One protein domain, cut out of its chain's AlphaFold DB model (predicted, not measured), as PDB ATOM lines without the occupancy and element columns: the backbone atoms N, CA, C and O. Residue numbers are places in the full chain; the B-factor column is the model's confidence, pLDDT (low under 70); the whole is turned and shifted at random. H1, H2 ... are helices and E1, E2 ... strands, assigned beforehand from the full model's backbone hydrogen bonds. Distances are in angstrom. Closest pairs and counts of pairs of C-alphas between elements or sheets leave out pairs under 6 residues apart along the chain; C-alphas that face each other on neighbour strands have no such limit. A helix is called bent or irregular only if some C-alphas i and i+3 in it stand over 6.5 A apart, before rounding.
ATOM      1  N   LYS A   8     -48.436  24.854  20.281       54.97
ATOM      2  CA  LYS A   8     -48.571  26.316  20.168       54.97
ATOM      3  C   LYS A   8     -47.365  26.997  19.519       54.97
ATOM      4  O   LYS A   8     -47.555  27.948  18.772       54.97
ATOM      5  N   ASN A   9     -46.158  26.478  19.746       59.84
ATOM      6  CA  ASN A   9     -44.923  27.030  19.174       59.84
ATOM      7  C   ASN A   9     -44.390  26.182  18.011       59.84
ATOM      8  O   ASN A   9     -43.421  26.567  17.361       59.84
ATOM      9  N   TYR A  10     -45.046  25.051  17.720       63.34
ATOM     10  CA  TYR A  10     -44.648  24.137  16.653       63.34
ATOM     11  C   TYR A  10     -44.589  24.830  15.293       63.34
ATOM     12  O   TYR A  10     -43.586  24.686  14.617       63.34
ATOM     13  N   LYS A  11     -45.590  25.631  14.900       64.31
ATOM     14  CA  LYS A  11     -45.594  26.288  13.573       64.31
ATOM     15  C   LYS A  11     -44.433  27.267  13.383       64.31
ATOM     16  O   LYS A  11     -43.831  27.304  12.315       64.31
ATOM     17  N   VAL A  12     -44.112  28.042  14.418       67.94
ATOM     18  CA  VAL A  12     -43.006  29.008  14.382       67.94
ATOM     19  C   VAL A  12     -41.676  28.267  14.289       67.94
ATOM     20  O   VAL A  12     -40.871  28.550  13.408       67.94
ATOM     21  N   LEU A  13     -41.474  27.263  15.142       70.38
ATOM     22  CA  LEU A  13     -40.226  26.505  15.162       70.38
ATOM     23  C   LEU A  13     -40.074  25.624  13.915       70.38
ATOM     24  O   LEU A  13     -38.996  25.582  13.339       70.38
ATOM     25  N   ALA A  14     -41.149  25.012  13.424       69.25
ATOM     26  CA  ALA A  14     -41.163  24.281  12.160       69.25
ATOM     27  C   ALA A  14     -40.788  25.185  10.978       69.25
ATOM     28  O   ALA A  14     -40.018  24.763  10.126       69.25
ATOM     29  N   SER A  15     -41.246  26.441  10.953       72.38
ATOM     30  CA  SER A  15     -40.832  27.410   9.928       72.38
ATOM     31  C   SER A  15     -39.337  27.748  10.021       72.38
ATOM     32  O   SER A  15     -38.619  27.664   9.026       72.38
ATOM     33  N   ILE A  16     -38.841  28.050  11.225       74.00
ATOM     34  CA  ILE A  16     -37.433  28.418  11.466       74.00
ATOM     35  C   ILE A  16     -36.484  27.271  11.103       74.00
ATOM     36  O   ILE A  16     -35.473  27.479  10.435       74.00
ATOM     37  N   PHE A  17     -36.835  26.051  11.500       73.56
ATOM     38  CA  PHE A  17     -36.060  24.851  11.198       73.56
ATOM     39  C   PHE A  17     -36.427  24.215   9.847       73.56
ATOM     40  O   PHE A  17     -35.916  23.144   9.529       73.56
ATOM     41  N   LYS A  18     -37.304  24.856   9.057       75.44
ATOM     42  CA  LYS A  18     -37.799  24.382   7.752       75.44
ATOM     43  C   LYS A  18     -38.281  22.920   7.768       75.44
ATOM     44  O   LYS A  18     -38.056  22.180   6.819       75.44
ATOM     45  N   ILE A  19     -38.944  22.514   8.848       72.44
ATOM     46  CA  ILE A  19     -39.483  21.165   9.047       72.44
ATOM     47  C   ILE A  19     -40.918  21.124   8.520       72.44
ATOM     48  O   ILE A  19     -41.746  21.942   8.934       72.44
ATOM     49  N   LYS A  20     -41.255  20.152   7.667       65.81
ATOM     50  CA  LYS A  20     -42.648  19.867   7.292       65.81
ATOM     51  C   LYS A  20     -43.227  18.719   8.118       65.81
ATOM     52  O   LYS A  20     -42.512  17.918   8.717       65.81
ATOM     53  N   ALA A  21     -44.554  18.624   8.156       60.06
ATOM     54  CA  ALA A  21     -45.214  17.453   8.721       60.06
ATOM     55  C   ALA A  21     -44.797  16.201   7.927       60.06
ATOM     56  O   ALA A  21     -44.886  16.195   6.704       60.06
ATOM     57  N   GLY A  22     -44.321  15.165   8.621       62.91
ATOM     58  CA  GLY A  22     -43.810  13.941   7.994       62.91
ATOM     59  C   GLY A  22     -42.318  13.964   7.633       62.91
ATOM     60  O   GLY A  22     -41.765  12.897   7.368       62.91
ATOM     61  N   ASP A  23     -41.641  15.118   7.703       65.06
ATOM     62  CA  ASP A  23     -40.192  15.173   7.491       65.06
ATOM     63  C   ASP A  23     -39.436  14.487   8.631       65.06
ATOM     64  O   ASP A  23     -39.656  14.747   9.818       65.06
ATOM     65  N   ARG A  24     -38.456  13.661   8.258       64.81
ATOM     66  CA  ARG A  24     -37.455  13.111   9.180       64.81
ATOM     67  C   ARG A  24     -36.143  13.873   9.031       64.81
ATOM     68  O   ARG A  24     -35.144  13.328   8.571       64.81
ATOM     69  N   HIS A  25     -36.142  15.137   9.439       65.00
ATOM     70  CA  HIS A  25     -34.913  15.920   9.539       65.00
ATOM     71  C   HIS A  25     -34.304  15.793  10.936       65.00
ATOM     72  O   HIS A  25     -34.929  16.109  11.950       65.00
ATOM     73  N   ALA A  26     -33.059  15.321  10.993       66.81
ATOM     74  CA  ALA A  26     -32.289  15.305  12.224       66.81
ATOM     75  C   ALA A  26     -31.680  16.693  12.450       66.81
ATOM     76  O   ALA A  26     -30.720  17.069  11.784       66.81
ATOM     77  N   ILE A  27     -32.224  17.448  13.404       72.12
ATOM     78  CA  ILE A  27     -31.620  18.703  13.862       72.12
ATOM     79  C   ILE A  27     -30.614  18.364  14.951       72.12
ATOM     80  O   ILE A  27     -30.950  17.686  15.933       72.12
ATOM     81  N   ARG A  28     -29.370  18.825  14.798       79.62
ATOM     82  CA  ARG A  28     -28.368  18.619  15.845       79.62
ATOM     83  C   ARG A  28     -28.782  19.417  17.074       79.62
ATOM     84  O   ARG A  28     -29.155  20.582  16.986       79.62
ATOM     85  N   TRP A  29     -28.650  18.813  18.251       76.06
ATOM     86  CA  TRP A  29     -29.025  19.467  19.506       76.06
ATOM     87  C   TRP A  29     -28.342  20.834  19.695       76.06
ATOM     88  O   TRP A  29     -28.973  21.783  20.149       76.06
ATOM     89  N   LYS A  30     -27.068  20.949  19.297       78.75
ATOM     90  CA  LYS A  30     -26.305  22.203  19.353       78.75
ATOM     91  C   LYS A  30     -26.934  23.309  18.493       78.75
ATOM     92  O   LYS A  30     -27.017  24.443  18.949       78.75
ATOM     93  N   GLU A  31     -27.391  22.973  17.288       79.06
ATOM     94  CA  GLU A  31     -28.061  23.914  16.378       79.06
ATOM     95  C   GLU A  31     -29.406  24.348  16.955       79.06
ATOM     96  O   GLU A  31     -29.715  25.532  16.977       79.06
ATOM     97  N   PHE A  32     -30.164  23.402  17.514       80.12
ATOM     98  CA  PHE A  32     -31.433  23.706  18.166       80.12
ATOM     99  C   PHE A  32     -31.268  24.688  19.336       80.12
ATOM    100  O   PHE A  32     -31.983  25.685  19.405       80.12
ATOM    101  N   VAL A  33     -30.306  24.440  20.232       81.00
ATOM    102  CA  VAL A  33     -30.028  25.324  21.378       81.00
ATOM    103  C   VAL A  33     -29.584  26.708  20.919       81.00
ATOM    104  O   VAL A  33     -30.085  27.696  21.444       81.00
ATOM    105  N   HIS A  34     -28.687  26.782  19.933       82.94
ATOM    106  CA  HIS A  34     -28.220  28.057  19.396       82.94
ATOM    107  C   HIS A  34     -29.371  28.884  18.814       82.94
ATOM    108  O   HIS A  34     -29.518  30.056  19.146       82.94
ATOM    109  N   THR A  35     -30.238  28.262  18.014       80.88
ATOM    110  CA  THR A  35     -31.425  28.933  17.472       80.88
ATOM    111  C   THR A  35     -32.352  29.425  18.582       80.88
ATOM    112  O   THR A  35     -32.840  30.547  18.514       80.88
ATOM    113  N   MET A  36     -32.590  28.619  19.619       80.38
ATOM    114  CA  MET A  36     -33.440  29.032  20.739       80.38
ATOM    115  C   MET A  36     -32.839  30.210  21.521       80.38
ATOM    116  O   MET A  36     -33.583  31.114  21.890       80.38
ATOM    117  N   ASP A  37     -31.519  30.248  21.714       80.94
ATOM    118  CA  ASP A  37     -30.828  31.377  22.355       80.94
ATOM    119  C   ASP A  37     -30.957  32.671  21.529       80.94
ATOM    120  O   ASP A  37     -31.332  33.712  22.068       80.94
ATOM    121  N   VAL A  38     -30.782  32.594  20.203       80.44
ATOM    122  CA  VAL A  38     -31.005  33.729  19.281       80.44
ATOM    123  C   VAL A  38     -32.456  34.223  19.324       80.44
ATOM    124  O   VAL A  38     -32.710  35.421  19.221       80.44
ATOM    125  N   LEU A  39     -33.420  33.319  19.522       75.50
ATOM    126  CA  LEU A  39     -34.838  33.661  19.693       75.50
ATOM    127  C   LEU A  39     -35.164  34.228  21.084       75.50
ATOM    128  O   LEU A  39     -36.330  34.503  21.369       75.50
ATOM    129  N   GLY A  40     -34.161  34.390  21.948       77.56
ATOM    130  CA  GLY A  40     -34.335  34.901  23.298       77.56
ATOM    131  C   GLY A  40     -34.991  33.885  24.224       77.56
ATOM    132  O   GLY A  40     -35.806  34.268  25.055       77.56
ATOM    133  N   PHE A  41     -34.687  32.595  24.080       79.81
ATOM    134  CA  PHE A  41     -35.086  31.567  25.037       79.81
ATOM    135  C   PHE A  41     -33.886  31.065  25.830       79.81
ATOM    136  O   PHE A  41     -32.857  30.700  25.269       79.81
ATOM    137  N   ASP A  42     -34.073  30.933  27.137       77.88
ATOM    138  CA  ASP A  42     -33.112  30.304  28.029       77.88
ATOM    139  C   ASP A  42     -33.402  28.806  28.148       77.88
ATOM    140  O   ASP A  42     -34.549  28.382  28.341       77.88
ATOM    141  N   CYS A  43     -32.350  27.994  28.035       79.38
ATOM    142  CA  CYS A  43     -32.417  26.548  28.211       79.38
ATOM    143  C   CYS A  43     -32.175  26.184  29.679       79.38
ATOM    144  O   CYS A  43     -31.088  26.400  30.210       79.38
ATOM    145  N   PHE A  44     -33.156  25.547  30.306       74.88
ATOM    146  CA  PHE A  44     -33.055  25.009  31.657       74.88
ATOM    147  C   PHE A  44     -32.927  23.489  31.599       74.88
ATOM    148  O   PHE A  44     -33.729  22.800  30.959       74.88
ATOM    149  N   ASN A  45     -31.919  22.966  32.293       73.62
ATOM    150  CA  ASN A  45     -31.810  21.545  32.576       73.62
ATOM    151  C   ASN A  45     -32.450  21.296  33.937       73.62
ATOM    152  O   ASN A  45     -31.930  21.759  34.948       73.62
ATOM    153  N   ASP A  46     -33.565  20.573  33.957       63.25
ATOM    154  CA  ASP A  46     -34.063  20.022  35.209       63.25
ATOM    155  C   ASP A  46     -33.241  18.772  35.558       63.25
ATOM    156  O   ASP A  46     -32.812  18.028  34.657       63.25
ATOM    157  N   VAL A  47     -32.999  18.545  36.848       53.41
ATOM    158  CA  VAL A  47     -32.193  17.430  37.368       53.41
ATOM    159  C   VAL A  47     -32.999  16.136  37.191       53.41
ATOM    160  O   VAL A  47     -33.612  15.625  38.117       53.41
ATOM    161  N   GLY A  48     -33.092  15.634  35.954       56.03
ATOM    162  CA  GLY A  48     -33.983  14.505  35.658       56.03
ATOM    163  C   GLY A  48     -34.316  14.213  34.193       56.03
ATOM    164  O   GLY A  48     -35.304  13.537  33.932       56.03
ATOM    165  N   ARG A  49     -33.497  14.652  33.223       61.03
ATOM    166  CA  ARG A  49     -33.591  14.348  31.765       61.03
ATOM    167  C   ARG A  49     -34.518  15.221  30.915       61.03
ATOM    168  O   ARG A  49     -34.476  15.087  29.690       61.03
ATOM    169  N   LYS A  50     -35.319  16.122  31.489       61.69
ATOM    170  CA  LYS A  50     -36.148  17.042  30.690       61.69
ATOM    171  C   LYS A  50     -35.480  18.408  30.573       61.69
ATOM    172  O   LYS A  50     -35.164  19.046  31.573       61.69
ATOM    173  N   ARG A  51     -35.277  18.845  29.331       66.81
ATOM    174  CA  ARG A  51     -34.783  20.183  29.002       66.81
ATOM    175  C   ARG A  51     -35.962  21.044  28.600       66.81
ATOM    176  O   ARG A  51     -36.764  20.628  27.764       66.81
ATOM    177  N   TRP A  52     -36.060  22.216  29.200       71.56
ATOM    178  CA  TRP A  52     -37.164  23.136  28.968       71.56
ATOM    179  C   TRP A  52     -36.598  24.473  28.528       71.56
ATOM    180  O   TRP A  52     -35.603  24.938  29.074       71.56
ATOM    181  N   PHE A  53     -37.250  25.095  27.555       75.19
ATOM    182  CA  PHE A  53     -36.906  26.434  27.106       75.19
ATOM    183  C   PHE A  53     -37.939  27.401  27.660       75.19
ATOM    184  O   PHE A  53     -39.142  27.178  27.484       75.19
ATOM    185  N   LYS A  54     -37.488  28.458  28.332       71.62
ATOM    186  CA  LYS A  54     -38.364  29.553  28.760       71.62
ATOM    187  C   LYS A  54     -37.984  30.809  27.988       71.62
ATOM    188  O   LYS A  54     -36.795  31.025  27.777       71.62
ATOM    189  N   PRO A  55     -38.954  31.624  27.554       73.75
ATOM    190  CA  PRO A  55     -38.626  32.916  26.978       73.75
ATOM    191  C   PRO A  55     -37.861  33.723  28.031       73.75
ATOM    192  O   PRO A  55     -38.317  33.841  29.173       73.75
ATOM    193  N   ARG A  56     -36.699  34.251  27.650       76.12
ATOM    194  CA  ARG A  56     -35.977  35.265  28.409       76.12
ATOM    195  C   ARG A  56     -36.945  36.433  28.504       76.12
ATOM    196  O   ARG A  56     -37.380  36.952  27.477       76.12
TER     197      ARG A  56
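AT A GLANCE: This is residues 8 to 56 of the 81 residues of an uncharacterized protein of Trametes pubescens (UniProt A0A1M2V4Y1). A two-stranded hairpin, E1 and E2, has helix H2 packed on it through residues 33 to 37, while helix H1 lies apart toward the other end of the longest axis. A long loop, residues 17 to 28, joins H1 to H2, and the arrangement is open, with few contacts. The 49 printed residues hold two named helices and two named strands in the order H1, H2, E1, E2; the sheet, E1 - E2, is antiparallel and the class is mixed, helices and strands. The whole is only just loose, close to compact, with a radius of gyration of the C-alphas of 11.7 A and spans of 32 by 21 by 21 A.

IN THESE COORDINATES: Find C-alpha 41 at (-35.086, 31.567, 25.037), where E1, residues 41 to 45, begins its 13.0 A run. E2, residues 51 to 55, runs 13.5 A to C-alpha 55 at (-38.626, 32.916, 26.978). Look before E1 for H2, residues 29 to 38, 14.4 A long. H1, residues 8 to 16, is 14.3 A long and starts at C-alpha 8, (-48.571, 26.316, 20.168); it is irregular, with C-alphas 8 and 11 7.2 A apart.

HOW THE PARTS SIT: Start at the hairpin: E1 and E2 are antiparallel at 152 degrees, with N 42 and O 54 at 2.8 A and N 52 and O 44 at 3.0 A, within hydrogen-bond range. From H2, the closest C-alphas to E1 are those of Val 33 and Cys 43, 7.3 A; to E2, those of Met 36 and Phe 53, 7.7 A. H1 is apart from H2, E1 and E2. In H2 every O i to N i+4 pair is within hydrogen-bond range; in H1, 4 of 5 are.

THE WHOLE: The two farthest C-alphas, those of Lys 20 and Val 47, are 31.9 A apart. The printed part has no cut; the link from H1 to H2 is long, the other two tight. Mean pLDDT of the printed part is 71.2, and residues 8 to 12, 14, 20 to 26 and 46 to 51 are under 70.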